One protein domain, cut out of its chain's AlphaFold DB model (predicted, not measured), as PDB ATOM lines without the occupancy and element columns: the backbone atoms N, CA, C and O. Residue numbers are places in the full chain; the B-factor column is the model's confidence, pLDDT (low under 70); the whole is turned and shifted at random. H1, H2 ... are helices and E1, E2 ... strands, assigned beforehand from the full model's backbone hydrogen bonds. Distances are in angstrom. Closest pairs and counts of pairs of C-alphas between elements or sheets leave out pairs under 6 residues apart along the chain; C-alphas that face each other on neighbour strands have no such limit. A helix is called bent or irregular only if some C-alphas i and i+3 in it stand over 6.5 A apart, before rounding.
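This is residues 22 to 110 and 124 to 204 of the 204 residues of an uncharacterized protein of Candidatus Woesebacteria bacterium (UniProt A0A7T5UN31). A strongly twisted six-stranded sheet, curled like part of a barrel, wraps round H1 on one face, while H2 and H4 cover parts of its other face. Short H3 packs on that same other face, H5 follows directly on the end of E5, and H6, whose centre is the farthest from the mean of the C-alphas at 17.6 A, lies off the sheet between H5 and E6 along the chain. The 170 printed residues include six named helices and six named strands, in the order H1 E1 E2 H2 E3 H3 H4 E4 E5 H5 H6 E6; the class is mixed, helices and strands. The mixed sheet has the order E2 E1 E3 E4 E5 E6. The whole is compact and rounded, with a radius of gyration of the C-alphas of 15.0 A and spans of 40 by 36 by 32 A.

The sheet holds E2, residues 54 to 59; E1, 45 to 51, 20.2 A long; E3, 104 to 110; E4, 164 to 171, 21.1 A; E5, 174 to 181, 23.1 A; and E6, 199 to 203. The helices are H1, residues 24 to 35, 16.2 A; H2, 85 to 97, 18.2 A; H3, 129 to 132; H4, 146 to 157, 17.1 A; H5, 182 to 185; and H6, 191 to 196. C-alpha 24 opens H1 at (114.379, 148.838, 141.006), and C-alpha 203 closes E6 at (106.468, 150.672, 148.784).

E3 and E4 are parallel, with N 166 and O 107 2.8 A apart. The other neighbours are antiparallel: hairpin E1 and E2 with N 49 and O 57 at 2.9 A, E1 and E3 with N 46 and O 108 at 2.8 A, hairpin E4 and E5 with N 167 and O 178 at 2.8 A, and E5 and E6 with N 179 and O 200 at 2.8 A. There are three layers, helices on both faces: H2 and H4 on one, H1 on the other. The closest C-alphas of H1 and E2 are those of Ala 26 and Gln 57, 5.4 A. E2, H2, E3 form a split strand-helix-strand unit, with E1 between its strands and a right-handed crossover. H2 is 9.0 A over the sheet. H4 lies over E3, and its height over the sheet is 7.7 A. H5 only grazes the sheet with residues 182 to 185; H6 is not on it. Every O i to N i+4 pair is within hydrogen-bond range in H1, H2 and H4; irregular H6, with C-alphas 192 and 195 7.1 A apart, has 0 of 2, but 2 of 3 O i to N i+3 pairs, and H3 and H5 are too short.

The farthest C-alphas, Asn 52 and Gly 77, are 43.2 A apart. Residues 111 to 123 are not printed, with 16.6 A between C-alphas 110 and 124. The links E2 to H2 and H3 to H4 are long. Mean pLDDT of the printed part is 82.5; residues 72 to 81, 136 to 145 and 157 to 162 are among those under 70.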
ATOM      1  N   LEU A  22     113.003 144.115 146.632       97.06
ATOM      2  CA  LEU A  22     112.879 144.213 145.180       97.06
ATOM      3  C   LEU A  22     114.043 145.022 144.615       97.06
ATOM      4  O   LEU A  22     114.404 146.069 145.153       97.06
ATOM      5  N   THR A  23     114.579 144.593 143.475       98.19
ATOM      6  CA  THR A  23     115.393 145.490 142.646       98.19
ATOM      7  C   THR A  23     114.530 146.625 142.071       98.19
ATOM      8  O   THR A  23     113.313 146.454 141.923       98.19
ATOM      9  N   PRO A  24     115.127 147.762 141.659       97.56
ATOM     10  CA  PRO A  24     114.379 148.838 141.006       97.56
ATOM     11  C   PRO A  24     113.591 148.363 139.777       97.56
ATOM     12  O   PRO A  24     112.429 148.718 139.615       97.56
ATOM     13  N   GLY A  25     114.183 147.486 138.956       97.94
ATOM     14  CA  GLY A  25     113.520 146.937 137.770       97.94
ATOM     15  C   GLY A  25     112.289 146.089 138.102       97.94
ATOM     16  O   GLY A  25     111.256 146.233 137.447       97.94
ATOM     17  N   ALA A  26     112.373 145.252 139.141       97.38
ATOM     18  CA  ALA A  26     111.245 144.453 139.613       97.38
ATOM     19  C   ALA A  26     110.132 145.327 140.218       97.38
ATOM     20  O   ALA A  26     108.958 145.122 139.901       97.38
ATOM     21  N   SER A  27     110.493 146.332 141.028       97.50
ATOM     22  CA  SER A  27     109.532 147.304 141.570       97.50
ATOM     23  C   SER A  27     108.800 148.042 140.446       97.50
ATOM     24  O   SER A  27     107.567 148.039 140.394       97.50
ATOM     25  N   ASP A  28     109.536 148.587 139.477       97.44
ATOM     26  CA  ASP A  28     108.943 149.323 138.361       97.44
ATOM     27  C   ASP A  28     108.058 148.439 137.476       97.44
ATOM     28  O   ASP A  28     107.061 148.913 136.926       97.44
ATOM     29  N   HIS A  29     108.379 147.150 137.348       95.94
ATOM     30  CA  HIS A  29     107.515 146.192 136.661       95.94
ATOM     31  C   HIS A  29     106.178 146.019 137.384       95.94
ATOM     32  O   HIS A  29     105.130 146.177 136.756       95.94
ATOM     33  N   LEU A  30     106.196 145.777 138.700       94.94
ATOM     34  CA  LEU A  30     104.969 145.648 139.495       94.94
ATOM     35  C   LEU A  30     104.138 146.935 139.478       94.94
ATOM     36  O   LEU A  30     102.926 146.866 139.274       94.94
ATOM     37  N   LYS A  31     104.765 148.115 139.594       95.06
ATOM     38  CA  LYS A  31     104.062 149.405 139.445       95.06
ATOM     39  C   LYS A  31     103.294 149.482 138.140       95.06
ATOM     40  O   LYS A  31     102.112 149.816 138.145       95.06
ATOM     41  N   ARG A  32     103.956 149.178 137.017       92.44
ATOM     42  CA  ARG A  32     103.322 149.223 135.693       92.44
ATOM     43  C   ARG A  32     102.135 148.271 135.623       92.44
ATOM     44  O   ARG A  32     101.101 148.649 135.086       92.44
ATOM     45  N   MET A  33     102.253 147.079 136.204       89.88
ATOM     46  CA  MET A  33     101.153 146.115 136.256       89.88
ATOM     47  C   MET A  33      99.966 146.584 137.103       89.88
ATOM     48  O   MET A  33      98.832 146.289 136.741       89.88
ATOM     49  N   ILE A  34     100.202 147.273 138.222       90.25
ATOM     50  CA  ILE A  34      99.140 147.755 139.125       90.25
ATOM     51  C   ILE A  34      98.442 148.984 138.543       90.25
ATOM     52  O   ILE A  34      97.231 149.137 138.673       90.25
ATOM     53  N   LEU A  35      99.213 149.869 137.910       89.06
ATOM     54  CA  LEU A  35      98.723 151.125 137.347       89.06
ATOM     55  C   LEU A  35      98.124 150.963 135.946       89.06
ATOM     56  O   LEU A  35      97.556 151.919 135.416       89.06
ATOM     57  N   ARG A  36      98.252 149.783 135.328       86.94
ATOM     58  CA  ARG A  36      97.656 149.538 134.013       86.94
ATOM     59  C   ARG A  36      96.129 149.661 134.081       86.94
ATOM     60  O   ARG A  36      95.524 149.266 135.082       86.94
ATOM     61  N   PRO A  37      95.478 150.130 133.005       85.12
ATOM     62  CA  PRO A  37      94.029 150.068 132.898       85.12
ATOM     63  C   PRO A  37      93.521 148.633 133.081       85.12
ATOM     64  O   PRO A  37      93.963 147.715 132.398       85.12
ATOM     65  N   ASN A  38      92.573 148.448 133.993       83.44
ATOM     66  CA  ASN A  38      91.927 147.165 134.249       83.44
ATOM     67  C   ASN A  38      90.406 147.373 134.293       83.44
ATOM     68  O   ASN A  38      89.812 147.393 135.374       83.44
ATOM     69  N   PRO A  39      89.769 147.595 133.126       79.00
ATOM     70  CA  PRO A  39      88.353 147.962 133.050       79.00
ATOM     71  C   PRO A  39      87.439 146.883 133.630       79.00
ATOM     72  O   PRO A  39      86.326 147.171 134.071       79.00
ATOM     73  N   GLU A  40      87.922 145.642 133.663       80.69
ATOM     74  CA  GLU A  40      87.141 144.514 134.127       80.69
ATOM     75  C   GLU A  40      87.314 144.220 135.620       80.69
ATOM     76  O   GLU A  40      86.558 143.400 136.145       80.69
ATOM     77  N   LEU A  41      88.222 144.937 136.300       82.56
ATOM     78  CA  LEU A  41      88.598 144.723 137.700       82.56
ATOM     79  C   LEU A  41      88.928 143.242 137.953       82.56
ATOM     80  O   LEU A  41      88.331 142.599 138.813       82.56
ATOM     81  N   ALA A  42      89.826 142.685 137.137       83.88
ATOM     82  CA  ALA A  42      90.307 141.311 137.262       83.88
ATOM     83  C   ALA A  42      91.602 141.224 138.077       83.88
ATOM     84  O   ALA A  42      92.399 142.158 138.072       83.88
ATOM     85  N   GLU A  43      91.826 140.099 138.744       85.50
ATOM     86  CA  GLU A  43      93.118 139.767 139.347       85.50
ATOM     87  C   GLU A  43      93.984 139.044 138.314       85.50
ATOM     88  O   GLU A  43      93.499 138.184 137.580       85.50
ATOM     89  N   PHE A  44      95.279 139.346 138.270       85.69
ATOM     90  CA  PHE A  44      96.247 138.550 137.520       85.69
ATOM     91  C   PHE A  44      97.430 138.207 138.420       85.69
ATOM     92  O   PHE A  44      97.862 138.996 139.267       85.69
ATOM     93  N   GLY A  45      97.918 136.986 138.242       89.75
ATOM     94  CA  GLY A  45      99.038 136.474 139.006       89.75
ATOM     95  C   GLY A  45     100.374 137.014 138.507       89.75
ATOM     96  O   GLY A  45     100.496 137.513 137.384       89.75
ATOM     97  N   PHE A  46     101.387 136.858 139.343       93.62
ATOM     98  CA  PHE A  46     102.783 137.052 139.002       93.62
ATOM     99  C   PHE A  46     103.664 136.100 139.817       93.62
ATOM    100  O   PHE A  46     103.274 135.609 140.880       93.62
ATOM    101  N   PHE A  47     104.885 135.888 139.338       94.06
ATOM    102  CA  PHE A  47     105.948 135.227 140.086       94.06
ATOM    103  C   PHE A  47     107.141 136.159 140.260       94.06
ATOM    104  O   PHE A  47     107.577 136.801 139.309       94.06
ATOM    105  N   GLY A  48     107.674 136.217 141.475       95.06
ATOM    106  CA  GLY A  48     108.923 136.895 141.793       95.06
ATOM    107  C   GLY A  48     110.076 135.902 141.807       95.06
ATOM    108  O   GLY A  48     110.080 134.969 142.618       95.06
ATOM    109  N   LEU A  49     111.051 136.113 140.924       94.56
ATOM    110  CA  LEU A  49     112.289 135.343 140.864       94.56
ATOM    111  C   LEU A  49     113.459 136.158 141.399       94.56
ATOM    112  O   LEU A  49     113.542 137.371 141.186       94.56
ATOM    113  N   GLY A  50     114.374 135.484 142.078       93.94
ATOM    114  CA  GLY A  50     115.525 136.113 142.683       93.94
ATOM    115  C   GLY A  50     116.345 135.182 143.561       93.94
ATOM    116  O   GLY A  50     116.081 133.988 143.683       93.94
ATOM    117  N   GLN A  51     117.364 135.750 144.194       91.38
ATOM    118  CA  GLN A  51     118.302 135.029 145.051       91.38
ATOM    119  C   GLN A  51     118.581 135.846 146.315       91.38
ATOM    120  O   GLN A  51     118.498 137.074 146.301       91.38
ATOM    121  N   ASN A  52     118.907 135.169 147.420       89.50
ATOM    122  CA  ASN A  52     119.252 135.802 148.703       89.50
ATOM    123  C   ASN A  52     118.204 136.830 149.179       89.50
ATOM    124  O   ASN A  52     118.545 137.942 149.577       89.50
ATOM    125  N   GLY A  53     116.920 136.483 149.060       89.75
ATOM    126  CA  GLY A  53     115.813 137.350 149.476       89.75
ATOM    127  C   GLY A  53     115.601 138.596 148.607       89.75
ATOM    128  O   GLY A  53     114.816 139.469 148.961       89.75
ATOM    129  N   THR A  54     116.267 138.713 147.459       94.81
ATOM    130  CA  THR A  54     116.103 139.857 146.552       94.81
ATOM    131  C   THR A  54     115.464 139.406 145.250       94.81
ATOM    132  O   THR A  54     116.043 138.587 144.543       94.81
ATOM    133  N   ILE A  55     114.291 139.950 144.919       96.38
ATOM    134  CA  ILE A  55     113.579 139.683 143.663       96.38
ATOM    135  C   ILE A  55     114.121 140.613 142.576       96.38
ATOM    136  O   ILE A  55     114.002 141.842 142.654       96.38
ATOM    137  N   ASP A  56     114.706 140.017 141.542       97.38
ATOM    138  CA  ASP A  56     115.299 140.721 140.403       97.38
ATOM    139  C   ASP A  56     114.425 140.674 139.141       97.38
ATOM    140  O   ASP A  56     114.563 141.524 138.261       97.38
ATOM    141  N   GLN A  57     113.477 139.736 139.079       97.25
ATOM    142  CA  GLN A  57     112.625 139.524 137.918       97.25
ATOM    143  C   GLN A  57     111.191 139.219 138.339       97.25
ATOM    144  O   GLN A  57     110.940 138.403 139.226       97.25
ATOM    145  N   ILE A  58     110.247 139.843 137.640       97.00
ATOM    146  CA  ILE A  58     108.821 139.550 137.745       97.00
ATOM    147  C   ILE A  58     108.401 138.822 136.475       97.00
ATOM    148  O   ILE A  58     108.652 139.297 135.368       97.00
ATOM    149  N   LEU A  59     107.787 137.654 136.636       95.12
ATOM    150  CA  LEU A  59     107.104 136.960 135.558       95.12
ATOM    151  C   LEU A  59     105.610 137.225 135.671       95.12
ATOM    152  O   LEU A  59     104.979 136.840 136.653       95.12
ATOM    153  N   ASP A  60     105.047 137.827 134.638       93.56
ATOM    154  CA  ASP A  60     103.614 137.982 134.445       93.56
ATOM    155  C   ASP A  60     103.207 137.569 133.028       93.56
ATOM    156  O   ASP A  60     104.043 137.248 132.176       93.56
ATOM    157  N   LEU A  61     101.905 137.522 132.773       89.06
ATOM    158  CA  LEU A  61     101.374 137.248 131.441       89.06
ATOM    159  C   LEU A  61     101.344 138.511 130.592       89.06
ATOM    160  O   LEU A  61     101.111 139.607 131.101       89.06
ATOM    161  N   ASP A  62     101.519 138.331 129.285       82.56
ATOM    162  CA  ASP A  62     101.338 139.429 128.344       82.56
ATOM    163  C   ASP A  62      99.859 139.839 128.342       82.56
ATOM    164  O   ASP A  62      98.972 139.008 128.525       82.56
ATOM    165  N   GLU A  63      99.570 141.115 128.077       76.44
ATOM    166  CA  GLU A  63      98.202 141.653 128.134       76.44
ATOM    167  C   GLU A  63      97.208 140.883 127.253       76.44
ATOM    168  O   GLU A  63      96.077 140.624 127.658       76.44
ATOM    169  N   LYS A  64      97.652 140.460 126.067       76.50
ATOM    170  CA  LYS A  64      96.861 139.657 125.122       76.50
ATOM    171  C   LYS A  64      96.444 138.286 125.675       76.50
ATOM    172  O   LYS A  64      95.486 137.702 125.173       76.50
ATOM    173  N   ASP A  65      97.170 137.780 126.669       74.31
ATOM    174  CA  ASP A  65      96.965 136.465 127.275       74.31
ATOM    175  C   ASP A  65      96.135 136.558 128.569       74.31
ATOM    176  O   ASP A  65      95.791 135.538 129.168       74.31
ATOM    177  N   LEU A  66      95.782 137.776 129.003       74.62
ATOM    178  CA  LEU A  66      94.940 138.001 130.170       74.62
ATOM    179  C   LEU A  66      93.475 137.749 129.830       74.62
ATOM    180  O   LEU A  66      92.877 138.400 128.971       74.62
ATOM    181  N   SER A  67      92.861 136.822 130.560       69.25
ATOM    182  CA  SER A  67      91.432 136.582 130.460       69.25
ATOM    183  C   SER A  67      90.701 137.423 131.503       69.25
ATOM    184  O   SER A  67      90.475 137.034 132.646       69.25
ATOM    185  N   TYR A  68      90.191 138.570 131.066       73.75
ATOM    186  CA  TYR A  68      89.314 139.407 131.889       73.75
ATOM    187  C   TYR A  68      87.980 138.737 132.286       73.75
ATOM    188  O   TYR A  68      87.196 139.296 133.052       73.75
ATOM    189  N   LYS A  69      87.731 137.508 131.814       68.56
ATOM    190  CA  LYS A  69      86.569 136.686 132.175       68.56
ATOM    191  C   LYS A  69      86.535 136.279 133.652       68.56
ATOM    192  O   LYS A  69      85.538 135.706 134.061       68.56
ATOM    193  N   ASN A  70      87.583 136.557 134.432       67.06
ATOM    194  CA  ASN A  70      87.623 136.325 135.883       67.06
ATOM    195  C   ASN A  70      87.530 137.631 136.698       67.06
ATOM    196  O   ASN A  70      87.812 137.651 137.895       67.06
ATOM    197  N   GLY A  71      87.166 138.744 136.052       70.69
ATOM    198  CA  GLY A  71      86.876 140.001 136.738       70.69
ATOM    199  C   GLY A  71      85.597 139.945 137.570       70.69
ATOM    200  O   GLY A  71      84.760 139.059 137.382       70.69
ATOM    201  N   LEU A  72      85.422 140.952 138.433       69.88
ATOM    202  CA  LEU A  72      84.339 141.098 139.426       69.88
ATOM    203  C   LEU A  72      82.905 140.821 138.902       69.88
ATOM    204  O   LEU A  72      81.977 140.616 139.677       69.88
ATOM    205  N   THR A  73      82.695 140.854 137.585       54.69
ATOM    206  CA  THR A  73      81.401 140.675 136.906       54.69
ATOM    207  C   THR A  73      81.056 139.252 136.492       54.69
ATOM    208  O   THR A  73      79.908 139.008 136.123       54.69
ATOM    209  N   HIS A  74      82.026 138.342 136.452       52.50
ATOM    210  CA  HIS A  74      81.860 137.049 135.782       52.50
ATOM    211  C   HIS A  74      81.765 135.856 136.734       52.50
ATOM    212  O   HIS A  74      81.329 134.783 136.313       52.50
ATOM    213  N   SER A  75      82.085 136.034 138.017       51.62
ATOM    214  CA  SER A  75      81.793 135.041 139.047       51.62
ATOM    215  C   SER A  75      80.282 134.961 139.281       51.62
ATOM    216  O   SER A  75      79.675 135.791 139.957       51.62
ATOM    217  N   LEU A  76      79.658 133.954 138.669       42.22
ATOM    218  CA  LEU A  76      78.235 133.627 138.773       42.22
ATOM    219  C   LEU A  76      77.800 133.507 140.249       42.22
ATOM    220  O   LEU A  76      77.939 132.449 140.856       42.22
ATOM    221  N   GLY A  77      77.252 134.586 140.819       45.72
ATOM    222  CA  GLY A  77      76.580 134.578 142.127       45.72
ATOM    223  C   GLY A  77      77.283 135.299 143.283       45.72
ATOM    224  O   GLY A  77      76.762 135.261 144.396       45.72
ATOM    225  N   GLY A  78      78.408 135.986 143.059       51.56
ATOM    226  CA  GLY A  78      79.089 136.766 144.103       51.56
ATOM    227  C   GLY A  78      80.099 137.771 143.549       51.56
ATOM    228  O   GLY A  78      80.538 137.639 142.412       51.56
ATOM    229  N   PHE A  79      80.455 138.781 144.349       56.94
ATOM    230  CA  PHE A  79      81.532 139.730 144.045       56.94
ATOM    231  C   PHE A  79      82.884 139.072 144.329       56.94
ATOM    232  O   PHE A  79      83.398 139.178 145.440       56.94
ATOM    233  N   SER A  80      83.443 138.371 143.348       62.19
ATOM    234  CA  SER A  80      84.787 137.802 143.459       62.19
ATOM    235  C   SER A  80      85.551 137.997 142.160       62.19
ATOM    236  O   SER A  80      85.022 137.739 141.083       62.19
ATOM    237  N   SER A  81      86.794 138.437 142.265       61.03
ATOM    238  CA  SER A  81      87.798 138.229 141.230       61.03
ATOM    239  C   SER A  81      88.723 137.107 141.674       61.03
ATOM    240  O   SER A  81      88.811 136.797 142.860       61.03
ATOM    241  N   ASN A  82      89.361 136.457 140.711       72.69
ATOM    242  CA  ASN A  82      90.389 135.468 140.983       72.69
ATOM    243  C   ASN A  82      91.355 135.395 139.805       72.69
ATOM    244  O   ASN A  82      90.986 135.667 138.660       72.69
ATOM    245  N   VAL A  83      92.574 134.934 140.065       74.75
ATOM    246  CA  VAL A  83      93.445 134.456 138.990       74.75
ATOM    247  C   VAL A  83      92.797 133.210 138.380       74.75
ATOM    248  O   VAL A  83      92.463 132.256 139.087       74.75
ATOM    249  N   GLY A  84      92.554 133.217 137.071       75.38
ATOM    250  CA  GLY A  84      91.970 132.068 136.385       75.38
ATOM    251  C   GLY A  84      92.965 130.925 136.188       75.38
ATOM    252  O   GLY A  84      94.180 131.116 136.182       75.38
ATOM    253  N   GLY A  85      92.447 129.709 135.991       78.56
ATOM    254  CA  GLY A  85      93.286 128.524 135.774       78.56
ATOM    255  C   GLY A  85      94.149 128.604 134.507       78.56
ATOM    256  O   GLY A  85      95.266 128.093 134.490       78.56
ATOM    257  N   ASN A  86      93.675 129.280 133.456       82.94
ATOM    258  CA  ASN A  86      94.458 129.480 132.233       82.94
ATOM    259  C   ASN A  86      95.617 130.444 132.471       82.94
ATOM    260  O   ASN A  86      96.737 130.180 132.035       82.94
ATOM    261  N   GLU A  87      95.357 131.530 133.195       85.00
ATOM    262  CA  GLU A  87      96.364 132.510 133.565       85.00
ATOM    263  C   GLU A  87      97.433 131.867 134.452       85.00
ATOM    264  O   GLU A  87      98.630 131.975 134.188       85.00
ATOM    265  N   TRP A  88      96.996 131.105 135.450       85.31
ATOM    266  CA  TRP A  88      97.880 130.312 136.288       85.31
ATOM    267  C   TRP A  88      98.782 129.376 135.475       85.31
ATOM    268  O   TRP A  88     100.006 129.405 135.611       85.31
ATOM    269  N   ASN A  89      98.191 128.582 134.579       86.44
ATOM    270  CA  ASN A  89      98.942 127.664 133.728       86.44
ATOM    271  C   ASN A  89      99.948 128.410 132.843       86.44
ATOM    272  O   ASN A  89     101.082 127.957 132.694       86.44
ATOM    273  N   GLY A  90      99.569 129.566 132.292       90.31
ATOM    274  CA  GLY A  90     100.470 130.413 131.514       90.31
ATOM    275  C   GLY A  90     101.671 130.901 132.330       90.31
ATOM    276  O   GLY A  90     102.803 130.835 131.850       90.31
ATOM    277  N   LEU A  91     101.455 131.324 133.580       90.06
ATOM    278  CA  LEU A  91     102.534 131.739 134.484       90.06
ATOM    279  C   LEU A  91     103.476 130.577 134.791       90.06
ATOM    280  O   LEU A  91     104.695 130.738 134.723       90.06
ATOM    281  N   VAL A  92     102.928 129.390 135.067       89.12
ATOM    282  CA  VAL A  92     103.720 128.170 135.281       89.12
ATOM    283  C   VAL A  92     104.558 127.839 134.045       89.12
ATOM    284  O   VAL A  92     105.742 127.524 134.175       89.12
ATOM    285  N   GLN A  93     104.001 127.963 132.837       90.81
ATOM    286  CA  GLN A  93     104.770 127.761 131.606       90.81
ATOM    287  C   GLN A  93     105.885 128.799 131.449       90.81
ATOM    288  O   GLN A  93     107.016 128.416 131.156       90.81
ATOM    289  N   LYS A  94     105.621 130.087 131.715       92.88
ATOM    290  CA  LYS A  94     106.663 131.130 131.708       92.88
ATOM    291  C   LYS A  94     107.766 130.836 132.726       92.88
ATOM    292  O   LYS A  94     108.945 130.989 132.413       92.88
ATOM    293  N   LEU A  95     107.410 130.348 133.915       90.94
ATOM    294  CA  LEU A  95     108.376 129.927 134.926       90.94
ATOM    295  C   LEU A  95     109.257 128.777 134.425       90.94
ATOM    296  O   LEU A  95     110.479 128.842 134.549       90.94
ATOM    297  N   ILE A  96     108.662 127.746 133.820       89.88
ATOM    298  CA  ILE A  96     109.408 126.624 133.234       89.88
ATOM    299  C   ILE A  96     110.345 127.121 132.123       89.88
ATOM    300  O   ILE A  96     111.527 126.775 132.123       89.88
ATOM    301  N   GLN A  97     109.837 127.962 131.220       92.62
ATOM    302  CA  GLN A  97     110.575 128.501 130.073       92.62
ATOM    303  C   GLN A  97     111.707 129.452 130.472       92.62
ATOM    304  O   GLN A  97     112.714 129.513 129.775       92.62
ATOM    305  N   SER A  98     111.580 130.155 131.601       92.38
ATOM    306  CA  SER A  98     112.631 131.050 132.103       92.38
ATOM    307  C   SER A  98     113.944 130.324 132.425       92.38
ATOM    308  O   SER A  98     114.985 130.963 132.531       92.38
ATOM    309  N   GLY A  99     113.902 129.003 132.649       91.44
ATOM    310  CA  GLY A  99     115.043 128.228 133.147       91.44
ATOM    311  C   GLY A  99     115.402 128.510 134.613       91.44
ATOM    312  O   GLY A  99     116.250 127.821 135.172       91.44
ATOM    313  N   ARG A 100     114.717 129.456 135.269       91.19
ATOM    314  CA  ARG A 100     115.006 129.959 136.622       91.19
ATOM    315  C   ARG A 100     114.049 129.419 137.687       91.19
ATOM    316  O   ARG A 100     113.777 130.069 138.688       91.19
ATOM    317  N   ARG A 101     113.547 128.194 137.502       87.50
ATOM    318  CA  ARG A 101     112.641 127.532 138.465       87.50
ATOM    319  C   ARG A 101     113.205 127.469 139.887       87.50
ATOM    320  O   ARG A 101     112.431 127.522 140.833       87.50
ATOM    321  N   GLY A 102     114.525 127.331 140.027       85.88
ATOM    322  CA  GLY A 102     115.208 127.294 141.326       85.88
ATOM    323  C   GLY A 102     115.333 128.653 142.019       85.88
ATOM    324  O   GLY A 102     115.524 128.682 143.227       85.88
ATOM    325  N   ASP A 103     115.168 129.755 141.284       90.56
ATOM    326  CA  ASP A 103     115.242 131.126 141.809       90.56
ATOM    327  C   ASP A 103     113.862 131.645 142.238       90.56
ATOM    328  O   ASP A 103     113.659 132.834 142.457       90.56
ATOM    329  N   PHE A 104     112.847 130.792 142.288       89.31
ATOM    330  CA  PHE A 104     111.503 131.224 142.628       89.31
ATOM    331  C   PHE A 104     111.382 131.560 144.119       89.31
ATOM    332  O   PHE A 104     111.614 130.698 144.968       89.31
ATOM    333  N   LEU A 105     110.945 132.781 144.439       90.12
ATOM    334  CA  LEU A 105     110.815 133.252 145.822       90.12
ATOM    335  C   LEU A 105     109.368 133.529 146.229       90.12
ATOM    336  O   LEU A 105     108.970 133.182 147.340       90.12
ATOM    337  N   VAL A 106     108.591 134.160 145.348       91.69
ATOM    338  CA  VAL A 106     107.243 134.655 145.656       91.69
ATOM    339  C   VAL A 106     106.282 134.245 144.552       91.69
ATOM    340  O   VAL A 106     106.555 134.475 143.375       91.69
ATOM    341  N   PHE A 107     105.120 133.715 144.928       90.88
ATOM    342  CA  PHE A 107     103.935 133.782 144.074       90.88
ATOM    343  C   PHE A 107     103.025 134.886 144.577       90.88
ATOM    344  O   PHE A 107     102.978 135.159 145.774       90.88
ATOM    345  N   GLY A 108     102.293 135.516 143.680       90.56
ATOM    346  CA  GLY A 108     101.363 136.535 144.098       90.56
ATOM    347  C   GLY A 108     100.370 136.889 143.027       90.56
ATOM    348  O   GLY A 108     100.399 136.363 141.913       90.56
ATOM    349  N   HIS A 109      99.507 137.821 143.372       91.12
ATOM    350  CA  HIS A 109      98.594 138.473 142.454       91.12
ATOM    351  C   HIS A 109      98.388 139.910 142.903       91.12
ATOM    352  O   HIS A 109      98.828 140.324 143.980       91.12
ATOM    353  N   PHE A 110      97.762 140.702 142.047       89.19
ATOM    354  CA  PHE A 110      97.374 142.050 142.425       89.19
ATOM    355  C   PHE A 110      95.859 142.141 142.585       89.19
ATOM    356  O   PHE A 110      95.104 141.522 141.832       89.19
ATOM    357  N   HIS A 124      82.511 150.831 142.954       82.69
ATOM    358  CA  HIS A 124      83.754 151.499 143.305       82.69
ATOM    359  C   HIS A 124      84.533 150.603 144.270       82.69
ATOM    360  O   HIS A 124      84.066 150.342 145.378       82.69
ATOM    361  N   ILE A 125      85.703 150.127 143.848       83.75
ATOM    362  CA  ILE A 125      86.660 149.437 144.714       83.75
ATOM    363  C   ILE A 125      87.662 150.482 145.213       83.75
ATOM    364  O   ILE A 125      88.462 150.998 144.427       83.75
ATOM    365  N   ASP A 126      87.587 150.806 146.508       81.69
ATOM    366  CA  ASP A 126      88.485 151.769 147.160       81.69
ATOM    367  C   ASP A 126      89.902 151.175 147.276       81.69
ATOM    368  O   ASP A 126      90.035 150.059 147.788       81.69
ATOM    369  N   PRO A 127      90.960 151.889 146.842       78.00
ATOM    370  CA  PRO A 127      92.355 151.531 147.105       78.00
ATOM    371  C   PRO A 127      92.677 151.566 148.613       78.00
ATOM    372  O   PRO A 127      93.232 152.532 149.138       78.00
ATOM    373  N   GLY A 128      92.302 150.515 149.342       83.44
ATOM    374  CA  GLY A 128      92.503 150.388 150.786       83.44
ATOM    375  C   GLY A 128      93.502 149.299 151.166       83.44
ATOM    376  O   GLY A 128      93.731 148.364 150.410       83.44
ATOM    377  N   GLU A 129      94.035 149.372 152.386       81.12
ATOM    378  CA  GLU A 129      94.906 148.336 152.973       81.12
ATOM    379  C   GLU A 129      94.248 146.948 153.010       81.12
ATOM    380  O   GLU A 129      94.933 145.933 152.940       81.12
ATOM    381  N   ALA A 130      92.911 146.896 153.044       82.44
ATOM    382  CA  ALA A 130      92.148 145.658 152.906       82.44
ATOM    383  C   ALA A 130      92.411 144.937 151.567       82.44
ATOM    384  O   ALA A 130      92.258 143.722 151.493       82.44
ATOM    385  N   LEU A 131      92.845 145.658 150.525       84.62
ATOM    386  CA  LEU A 131      93.267 145.080 149.248       84.62
ATOM    387  C   LEU A 131      94.672 144.469 149.297       84.62
ATOM    388  O   LEU A 131      95.066 143.826 148.338       84.62
ATOM    389  N   LEU A 132      95.440 144.649 150.367       87.75
ATOM    390  CA  LEU A 132      96.717 143.952 150.545       87.75
ATOM    391  C   LEU A 132      96.561 142.653 151.336       87.75
ATOM    392  O   LEU A 132      97.556 142.006 151.646       87.75
ATOM    393  N   VAL A 133      95.328 142.284 151.684       85.94
ATOM    394  CA  VAL A 133      95.046 141.092 152.473       85.94
ATOM    395  C   VAL A 133      94.806 139.898 151.534       85.94
ATOM    396  O   VAL A 133      94.101 140.059 150.542       85.94
ATOM    397  N   PRO A 134      95.371 138.715 151.824       81.06
ATOM    398  CA  PRO A 134      95.194 137.491 151.043       81.06
ATOM    399  C   PRO A 134      93.726 137.131 150.805       81.06
ATOM    400  O   PRO A 134      92.871 137.415 151.649       81.06
ATOM    401  N   SER A 135      93.433 136.432 149.706       71.75
ATOM    402  CA  SER A 135      92.100 135.902 149.416       71.75
ATOM    403  C   SER A 135      91.742 134.820 150.448       71.75
ATOM    404  O   SER A 135      92.063 133.641 150.334       71.75
ATOM    405  N   GLY A 136      91.102 135.243 151.538       56.34
ATOM    406  CA  GLY A 136      90.975 134.467 152.772       56.34
ATOM    407  C   GLY A 136      89.912 133.381 152.790       56.34
ATOM    408  O   GLY A 136      89.346 133.155 153.854       56.34
ATOM    409  N   GLY A 137      89.599 132.749 151.655       59.06
ATOM    410  CA  GLY A 137      88.593 131.686 151.584       59.06
ATOM    411  C   GLY A 137      87.251 132.076 152.219       59.06
ATOM    412  O   GLY A 137      86.845 133.237 152.219       59.06
ATOM    413  N   SER A 138      86.523 131.100 152.766       58.19
ATOM    414  CA  SER A 138      85.304 131.399 153.530       58.19
ATOM    415  C   SER A 138      85.629 131.901 154.944       58.19
ATOM    416  O   SER A 138      86.606 131.470 155.551       58.19
ATOM    417  N   LEU A 139      84.728 132.689 155.551       56.25
ATOM    418  CA  LEU A 139      84.827 133.128 156.960       56.25
ATOM    419  C   LEU A 139      84.999 131.979 157.977       56.25
ATOM    420  O   LEU A 139      85.345 132.226 159.132       56.25
ATOM    421  N   ARG A 140      84.699 130.735 157.579       53.50
ATOM    422  CA  ARG A 140      84.779 129.536 158.424       53.50
ATOM    423  C   ARG A 140      86.053 128.727 158.207       53.50
ATOM    424  O   ARG A 140      86.399 127.935 159.077       53.50
ATOM    425  N   ASP A 141      86.712 128.909 157.069       61.03
ATOM    426  CA  ASP A 141      87.937 128.204 156.724       61.03
ATOM    427  C   ASP A 141      88.759 129.040 155.731       61.03
ATOM    428  O   ASP A 141      88.534 128.954 154.514       61.03
ATOM    429  N   PRO A 142      89.718 129.838 156.231       55.75
ATOM    430  CA  PRO A 142      90.548 130.667 155.376       55.75
ATOM    431  C   PRO A 142      91.495 129.858 154.488       55.75
ATOM    432  O   PRO A 142      92.042 130.395 153.529       55.75
ATOM    433  N   THR A 143      91.632 128.550 154.737       57.72
ATOM    434  CA  THR A 143      92.495 127.650 153.962       57.72
ATOM    435  C   THR A 143      91.894 127.205 152.626       57.72
ATOM    436  O   THR A 143      92.560 126.531 151.839       57.72
ATOM    437  N   THR A 144      90.652 127.614 152.353       59.59
ATOM    438  CA  THR A 144      89.928 127.356 151.094       59.59
ATOM    439  C   THR A 144      90.091 128.470 150.053       59.59
ATOM    440  O   THR A 144      89.503 128.387 148.976       59.59
ATOM    441  N   GLY A 145      90.864 129.514 150.367       68.12
ATOM    442  CA  GLY A 145      91.150 130.631 149.467       68.12
ATOM    443  C   GLY A 145      91.932 130.237 148.216       68.12
ATOM    444  O   GLY A 145      92.681 129.254 148.224       68.12
ATOM    445  N   GLY A 146      91.777 131.030 147.150       71.69
ATOM    446  CA  GLY A 146      92.473 130.813 145.877       71.69
ATOM    447  C   GLY A 146      93.990 130.776 146.060       71.69
ATOM    448  O   GLY A 146      94.652 129.889 145.527       71.69
ATOM    449  N   ASP A 147      94.515 131.648 146.920       78.81
ATOM    450  CA  ASP A 147      95.949 131.778 147.184       78.81
ATOM    451  C   ASP A 147      96.576 130.491 147.740       78.81
ATOM    452  O   ASP A 147      97.631 130.042 147.291       78.81
ATOM    453  N   ILE A 148      95.901 129.843 148.696       76.38
ATOM    454  CA  ILE A 148      96.382 128.601 149.320       76.38
ATOM    455  C   ILE A 148      96.225 127.415 148.360       76.38
ATOM    456  O   ILE A 148      97.057 126.504 148.359       76.38
ATOM    457  N   GLY A 149      95.187 127.428 147.518       76.06
ATOM    458  CA  GLY A 149      95.033 126.467 146.426       76.06
ATOM    459  C   GLY A 149      96.198 126.527 145.434       76.06
ATOM    460  O   GLY A 149      96.788 125.493 145.119       76.06
ATOM    461  N   PHE A 150      96.582 127.733 145.005       77.81
ATOM    462  CA  PHE A 150      97.724 127.934 144.109       77.81
ATOM    463  C   PHE A 150      99.048 127.515 144.738       77.81
ATOM    464  O   PHE A 150      99.852 126.853 144.083       77.81
ATOM    465  N   PHE A 151      99.254 127.818 146.020       79.94
ATOM    466  CA  PHE A 151     100.434 127.351 146.740       79.94
ATOM    467  C   PHE A 151     100.555 125.826 146.744       79.94
ATOM    468  O   PHE A 151     101.605 125.300 146.375       79.94
ATOM    469  N   LYS A 152      99.479 125.101 147.084       78.25
ATOM    470  CA  LYS A 152      99.482 123.628 147.050       78.25
ATOM    471  C   LYS A 152      99.889 123.109 145.668       78.25
ATOM    472  O   LYS A 152     100.781 122.271 145.577       78.25
ATOM    473  N   ALA A 153      99.330 123.677 144.599       79.12
ATOM    474  CA  ALA A 153      99.704 123.313 143.233       79.12
ATOM    475  C   ALA A 153     101.185 123.612 142.905       79.12
ATOM    476  O   ALA A 153     101.832 122.826 142.215       79.12
ATOM    477  N   LEU A 154     101.766 124.709 143.412       76.75
ATOM    478  CA  LEU A 154     103.200 124.994 143.235       76.75
ATOM    479  C   LEU A 154     104.096 123.999 143.965       76.75
ATOM    480  O   LEU A 154     105.121 123.600 143.412       76.75
ATOM    481  N   THR A 155     103.717 123.576 145.173       77.62
ATOM    482  CA  THR A 155     104.504 122.588 145.925       77.62
ATOM    483  C   THR A 155     104.555 121.227 145.226       77.62
ATOM    484  O   THR A 155     105.539 120.508 145.363       77.62
ATOM    485  N   GLU A 156     103.561 120.886 144.400       76.75
ATOM    486  CA  GLU A 156     103.617 119.689 143.549       76.75
ATOM    487  C   GLU A 156     104.648 119.827 142.417       76.75
ATOM    488  O   GLU A 156     105.329 118.863 142.068       76.75
ATOM    489  N   LEU A 157     104.798 121.032 141.856       67.12
ATOM    490  CA  LEU A 157     105.763 121.322 140.789       67.12
ATOM    491  C   LEU A 157     107.198 121.432 141.308       67.12
ATOM    492  O   LEU A 157     108.148 121.120 140.585       67.12
ATOM    493  N   ASN A 158     107.362 121.892 142.547       69.88
ATOM    494  CA  ASN A 158     108.636 121.904 143.241       69.88
ATOM    495  C   ASN A 158     108.408 121.839 144.766       69.88
ATOM    496  O   ASN A 158     108.126 122.863 145.389       69.88
ATOM    497  N   PRO A 159     108.588 120.655 145.383       69.25
ATOM    498  CA  PRO A 159     108.350 120.446 146.814       69.25
ATOM    499  C   PRO A 159     109.230 121.282 147.746       69.25
ATOM    500  O   PRO A 159     108.943 121.379 148.934       69.25
ATOM    501  N   ASN A 160     110.307 121.871 147.222       69.12
ATOM    502  CA  ASN A 160     111.242 122.697 147.983       69.12
ATOM    503  C   ASN A 160     110.984 124.201 147.802       69.12
ATOM    504  O   ASN A 160     111.825 125.014 148.181       69.12
ATOM    505  N   LEU A 161     109.877 124.575 147.159       67.88
ATOM    506  CA  LEU A 161     109.646 125.928 146.675       67.88
ATOM    507  C   LEU A 161     108.556 126.648 147.468       67.88
ATOM    508  O   LEU A 161     107.544 126.064 147.842       67.88
ATOM    509  N   VAL A 162     108.754 127.964 147.570       67.38
ATOM    510  CA  VAL A 162     107.794 129.001 147.982       67.38
ATOM    511  C   VAL A 162     107.576 129.160 149.492       67.38
ATOM    512  O   VAL A 162     106.623 128.628 150.052       67.38
ATOM    513  N   PRO A 163     108.377 130.000 150.166       77.69
ATOM    514  CA  PRO A 163     108.087 130.417 151.537       77.69
ATOM    515  C   PRO A 163     107.099 131.591 151.606       77.69
ATOM    516  O   PRO A 163     106.589 131.900 152.686       77.69
ATOM    517  N   TYR A 164     106.846 132.271 150.480       90.00
ATOM    518  CA  TYR A 164     106.240 133.598 150.488       90.00
ATOM    519  C   TYR A 164     105.137 133.789 149.455       90.00
ATOM    520  O   TYR A 164     105.214 133.313 148.320       90.00
ATOM    521  N   MET A 165     104.150 134.581 149.855       90.62
ATOM    522  CA  MET A 165     103.040 135.013 149.020       90.62
ATOM    523  C   MET A 165     102.969 136.537 148.981       90.62
ATOM    524  O   MET A 165     103.054 137.173 150.029       90.62
ATOM    525  N   GLY A 166     102.811 137.115 147.795       92.81
ATOM    526  CA  GLY A 166     102.742 138.556 147.576       92.81
ATOM    527  C   GLY A 166     101.358 139.019 147.130       92.81
ATOM    528  O   GLY A 166     100.796 138.460 146.197       92.81
ATOM    529  N   ILE A 167     100.847 140.086 147.737       92.94
ATOM    530  CA  ILE A 167      99.633 140.785 147.311       92.94
ATOM    531  C   ILE A 167     100.006 142.215 146.961       92.94
ATOM    532  O   ILE A 167     100.517 142.956 147.803       92.94
ATOM    533  N   ALA A 168      99.771 142.605 145.715       94.44
ATOM    534  CA  ALA A 168     100.056 143.954 145.249       94.44
ATOM    535  C   ALA A 168      98.766 144.750 145.033       94.44
ATOM    536  O   ALA A 168      97.788 144.233 144.500       94.44
ATOM    537  N   ALA A 169      98.737 146.020 145.417       93.38
ATOM    538  CA  ALA A 169      97.565 146.864 145.205       93.38
ATOM    539  C   ALA A 169      97.951 148.338 145.111       93.38
ATOM    540  O   ALA A 169      98.979 148.769 145.637       93.38
ATOM    541  N   ASN A 170      97.091 149.131 144.473       92.06
ATOM    542  CA  ASN A 170      97.152 150.579 144.617       92.06
ATOM    543  C   ASN A 170      96.471 150.962 145.938       92.06
ATOM    544  O   ASN A 170      95.330 150.562 146.165       92.06
ATOM    545  N   THR A 171      97.149 151.715 146.803       90.81
ATOM    546  CA  THR A 171      96.598 152.208 148.079       90.81
ATOM    547  C   THR A 171      96.476 153.730 148.064       90.81
ATOM    548  O   THR A 171      97.044 154.399 147.200       90.81
ATOM    549  N   LYS A 172      95.805 154.317 149.063       89.38
ATOM    550  CA  LYS A 172      95.726 155.786 149.239       89.38
ATOM    551  C   LYS A 172      97.088 156.487 149.297       89.38
ATOM    552  O   LYS A 172      97.168 157.660 148.958       89.38
ATOM    553  N   SER A 173      98.139 155.785 149.723       91.06
ATOM    554  CA  SER A 173      99.504 156.330 149.813       91.06
ATOM    555  C   SER A 173     100.413 155.931 148.645       91.06
ATOM    556  O   SER A 173     101.582 156.298 148.637       91.06
ATOM    557  N   GLY A 174      99.877 155.214 147.653       92.88
ATOM    558  CA  GLY A 174     100.603 154.745 146.476       92.88
ATOM    559  C   GLY A 174     100.559 153.223 146.303       92.88
ATOM    560  O   GLY A 174      99.968 152.516 147.130       92.88
ATOM    561  N   PRO A 175     101.148 152.701 145.215       94.44
ATOM    562  CA  PRO A 175     101.263 151.269 144.979       94.44
ATOM    563  C   PRO A 175     102.112 150.588 146.055       94.44
ATOM    564  O   PRO A 175     103.173 151.079 146.437       94.44
ATOM    565  N   LYS A 176     101.641 149.444 146.546       96.06
ATOM    566  CA  LYS A 176     102.321 148.654 147.575       96.06
ATOM    567  C   LYS A 176     102.308 147.178 147.217       96.06
ATOM    568  O   LYS A 176     101.385 146.699 146.554       96.06
ATOM    569  N   LEU A 177     103.310 146.462 147.714       95.81
ATOM    570  CA  LEU A 177     103.362 145.007 147.753       95.81
ATOM    571  C   LEU A 177     103.442 144.568 149.212       95.81
ATOM    572  O   LEU A 177     104.369 144.948 149.925       95.81
ATOM    573  N   ARG A 178     102.507 143.732 149.645       94.19
ATOM    574  CA  ARG A 178     102.576 143.062 150.938       94.19
ATOM    575  C   ARG A 178     102.953 141.607 150.747       94.19
ATOM    576  O   ARG A 178     102.370 140.924 149.914       94.19
ATOM    577  N   ILE A 179     103.936 141.145 151.505       93.38
ATOM    578  CA  ILE A 179     104.461 139.785 151.419       93.38
ATOM    579  C   ILE A 179     104.208 139.082 152.745       93.38
ATOM    580  O   ILE A 179     104.477 139.658 153.794       93.38
ATOM    581  N   TYR A 180     103.726 137.846 152.678       91.12
ATOM    582  CA  TYR A 180     103.366 136.989 153.804       91.12
ATOM    583  C   TYR A 180     104.202 135.709 153.809       91.12
ATOM    584  O   TYR A 180     104.473 135.153 152.746       91.12
ATOM    585  N   GLU A 181     104.550 135.197 154.994       88.50
ATOM    586  CA  GLU A 181     105.112 133.846 155.149       88.50
ATOM    587  C   GLU A 181     103.980 132.808 155.060       88.50
ATOM    588  O   GLU A 181     103.123 132.717 155.949       88.50
ATOM    589  N   ILE A 182     103.956 132.013 153.988       84.75
ATOM    590  CA  ILE A 182     102.786 131.181 153.682       84.75
ATOM    591  C   ILE A 182     102.555 130.070 154.707       84.75
ATOM    592  O   ILE A 182     101.420 129.819 155.106       84.75
ATOM    593  N   ASP A 183     103.625 129.477 155.234       83.88
ATOM    594  CA  ASP A 183     103.562 128.443 156.270       83.88
ATOM    595  C   ASP A 183     102.916 128.921 157.572       83.88
ATOM    596  O   ASP A 183     102.484 128.107 158.398       83.88
ATOM    597  N   LYS A 184     102.905 130.234 157.807       85.88
ATOM    598  CA  LYS A 184     102.223 130.863 158.940       85.88
ATOM    599  C   LYS A 184     100.794 131.200 158.563       85.88
ATOM    600  O   LYS A 184      99.887 130.902 159.337       85.88
ATOM    601  N   LEU A 185     100.601 131.732 157.358       83.69
ATOM    602  CA  LEU A 185      99.289 132.058 156.822       83.69
ATOM    603  C   LEU A 185      98.355 130.839 156.821       83.69
ATOM    604  O   LEU A 185      97.243 130.931 157.324       83.69
ATOM    605  N   ILE A 186      98.814 129.663 156.380       80.88
ATOM    606  CA  ILE A 186      97.983 128.441 156.340       80.88
ATOM    607  C   ILE A 186      97.595 127.894 157.726       80.88
ATOM    608  O   ILE A 186      96.774 126.983 157.818       80.88
ATOM    609  N   LYS A 187      98.205 128.395 158.808       82.75
ATOM    610  CA  LYS A 187      97.950 127.934 160.185       82.75
ATOM    611  C   LYS A 187      96.905 128.775 160.912       82.75
ATOM    612  O   LYS A 187      96.438 128.347 161.973       82.75
ATOM    613  N   ILE A 188      96.543 129.949 160.387       80.00
ATOM    614  CA  ILE A 188      95.529 130.796 161.021       80.00
ATOM    615  C   ILE A 188      94.151 130.141 160.907       80.00
ATOM    616  O   ILE A 188      93.839 129.463 159.930       80.00
ATOM    617  N   ARG A 189      93.311 130.338 161.924       76.69
ATOM    618  CA  ARG A 189      91.955 129.759 161.971       76.69
ATOM    619  C   ARG A 189      90.857 130.787 161.733       76.69
ATOM    620  O   ARG A 189      89.703 130.409 161.556       76.69
ATOM    621  N   ARG A 190      91.193 132.077 161.788       75.94
ATOM    622  CA  ARG A 190      90.265 133.193 161.605       75.94
ATOM    623  C   ARG A 190      90.931 134.255 160.750       75.94
ATOM    624  O   ARG A 190      92.104 134.551 160.937       75.94
ATOM    625  N   TYR A 191      90.157 134.868 159.861       74.00
ATOM    626  CA  TYR A 191      90.663 135.932 158.995       74.00
ATOM    627  C   TYR A 191      91.149 137.155 159.785       74.00
ATOM    628  O   TYR A 191      92.137 137.769 159.419       74.00
ATOM    629  N   ASN A 192      90.529 137.455 160.929       77.38
ATOM    630  CA  ASN A 192      90.979 138.546 161.802       77.38
ATOM    631  C   ASN A 192      92.382 138.322 162.398       77.38
ATOM    632  O   ASN A 192      92.942 139.253 162.964       77.38
ATOM    633  N   ASP A 193      92.947 137.115 162.290       82.50
ATOM    634  CA  ASP A 193      94.307 136.824 162.749       82.50
ATOM    635  C   ASP A 193      95.361 137.115 161.661       82.50
ATOM    636  O   ASP A 193      96.552 136.922 161.898       82.50
ATOM    637  N   ILE A 194      94.949 137.556 160.466       81.25
ATOM    638  CA  ILE A 194      95.837 137.735 159.311       81.25
ATOM    639  C   ILE A 194      96.902 138.809 159.535       81.25
ATOM    640  O   ILE A 194      98.038 138.633 159.112       81.25
ATOM    641  N   ASP A 195      96.572 139.863 160.282       82.94
ATOM    642  CA  ASP A 195      97.515 140.932 160.625       82.94
ATOM    643  C   ASP A 195      98.584 140.481 161.636       82.94
ATOM    644  O   ASP A 195      99.598 141.154 161.805       82.94
ATOM    645  N   HIS A 196      98.389 139.329 162.293       85.94
ATOM    646  CA  HIS A 196      99.388 138.707 163.169       85.94
ATOM    647  C   HIS A 196     100.321 137.746 162.422       85.94
ATOM    648  O   HIS A 196     101.272 137.223 163.009       85.94
ATOM    649  N   VAL A 197     100.055 137.471 161.143       86.38
ATOM    650  CA  VAL A 197     100.955 136.676 160.307       86.38
ATOM    651  C   VAL A 197     102.199 137.520 160.016       86.38
ATOM    652  O   VAL A 197     102.054 138.683 159.638       86.38
ATOM    653  N   PRO A 198     103.421 136.968 160.163       88.94
ATOM    654  CA  PRO A 198     104.631 137.651 159.729       88.94
ATOM    655  C   PRO A 198     104.484 138.162 158.298       88.94
ATOM    656  O   PRO A 198     104.154 137.396 157.386       88.94
ATOM    657  N   GLN A 199     104.695 139.463 158.132       91.06
ATOM    658  CA  GLN A 199     104.495 140.160 156.873       91.06
ATOM    659  C   GLN A 199     105.471 141.326 156.728       91.06
ATOM    660  O   GLN A 199     105.929 141.897 157.718       91.06
ATOM    661  N   THR A 200     105.765 141.706 155.489       92.69
ATOM    662  CA  THR A 200     106.443 142.967 155.166       92.69
ATOM    663  C   THR A 200     105.640 143.722 154.120       92.69
ATOM    664  O   THR A 200     104.967 143.112 153.289       92.69
ATOM    665  N   THR A 201     105.674 145.051 154.174       93.81
ATOM    666  CA  THR A 201     105.061 145.910 153.158       93.81
ATOM    667  C   THR A 201     106.159 146.724 152.496       93.81
ATOM    668  O   THR A 201     106.900 147.438 153.166       93.81
ATOM    669  N   ILE A 202     106.254 146.596 151.178       95.00
ATOM    670  CA  ILE A 202     107.210 147.288 150.327       95.00
ATOM    671  C   ILE A 202     106.441 148.370 149.575       95.00
ATOM    672  O   ILE A 202     105.446 148.075 148.906       95.00
ATOM    673  N   ASP A 203     106.903 149.613 149.686       95.06
ATOM    674  CA  ASP A 203     106.468 150.672 148.784       95.06
ATOM    675  C   ASP A 203     107.024 150.361 147.401       95.06
ATOM    676  O   ASP A 203     108.231 150.151 147.237       95.06
ATOM    677  N   LEU A 204     106.125 150.273 146.424       94.12
ATOM    678  CA  LEU A 204     106.527 150.092 145.046       94.12
ATOM    679  C   LEU A 204     106.919 151.460 144.531       94.12
ATOM    680  O   LEU A 204     106.027 152.315 144.325       94.12
TER     681      LEU A 204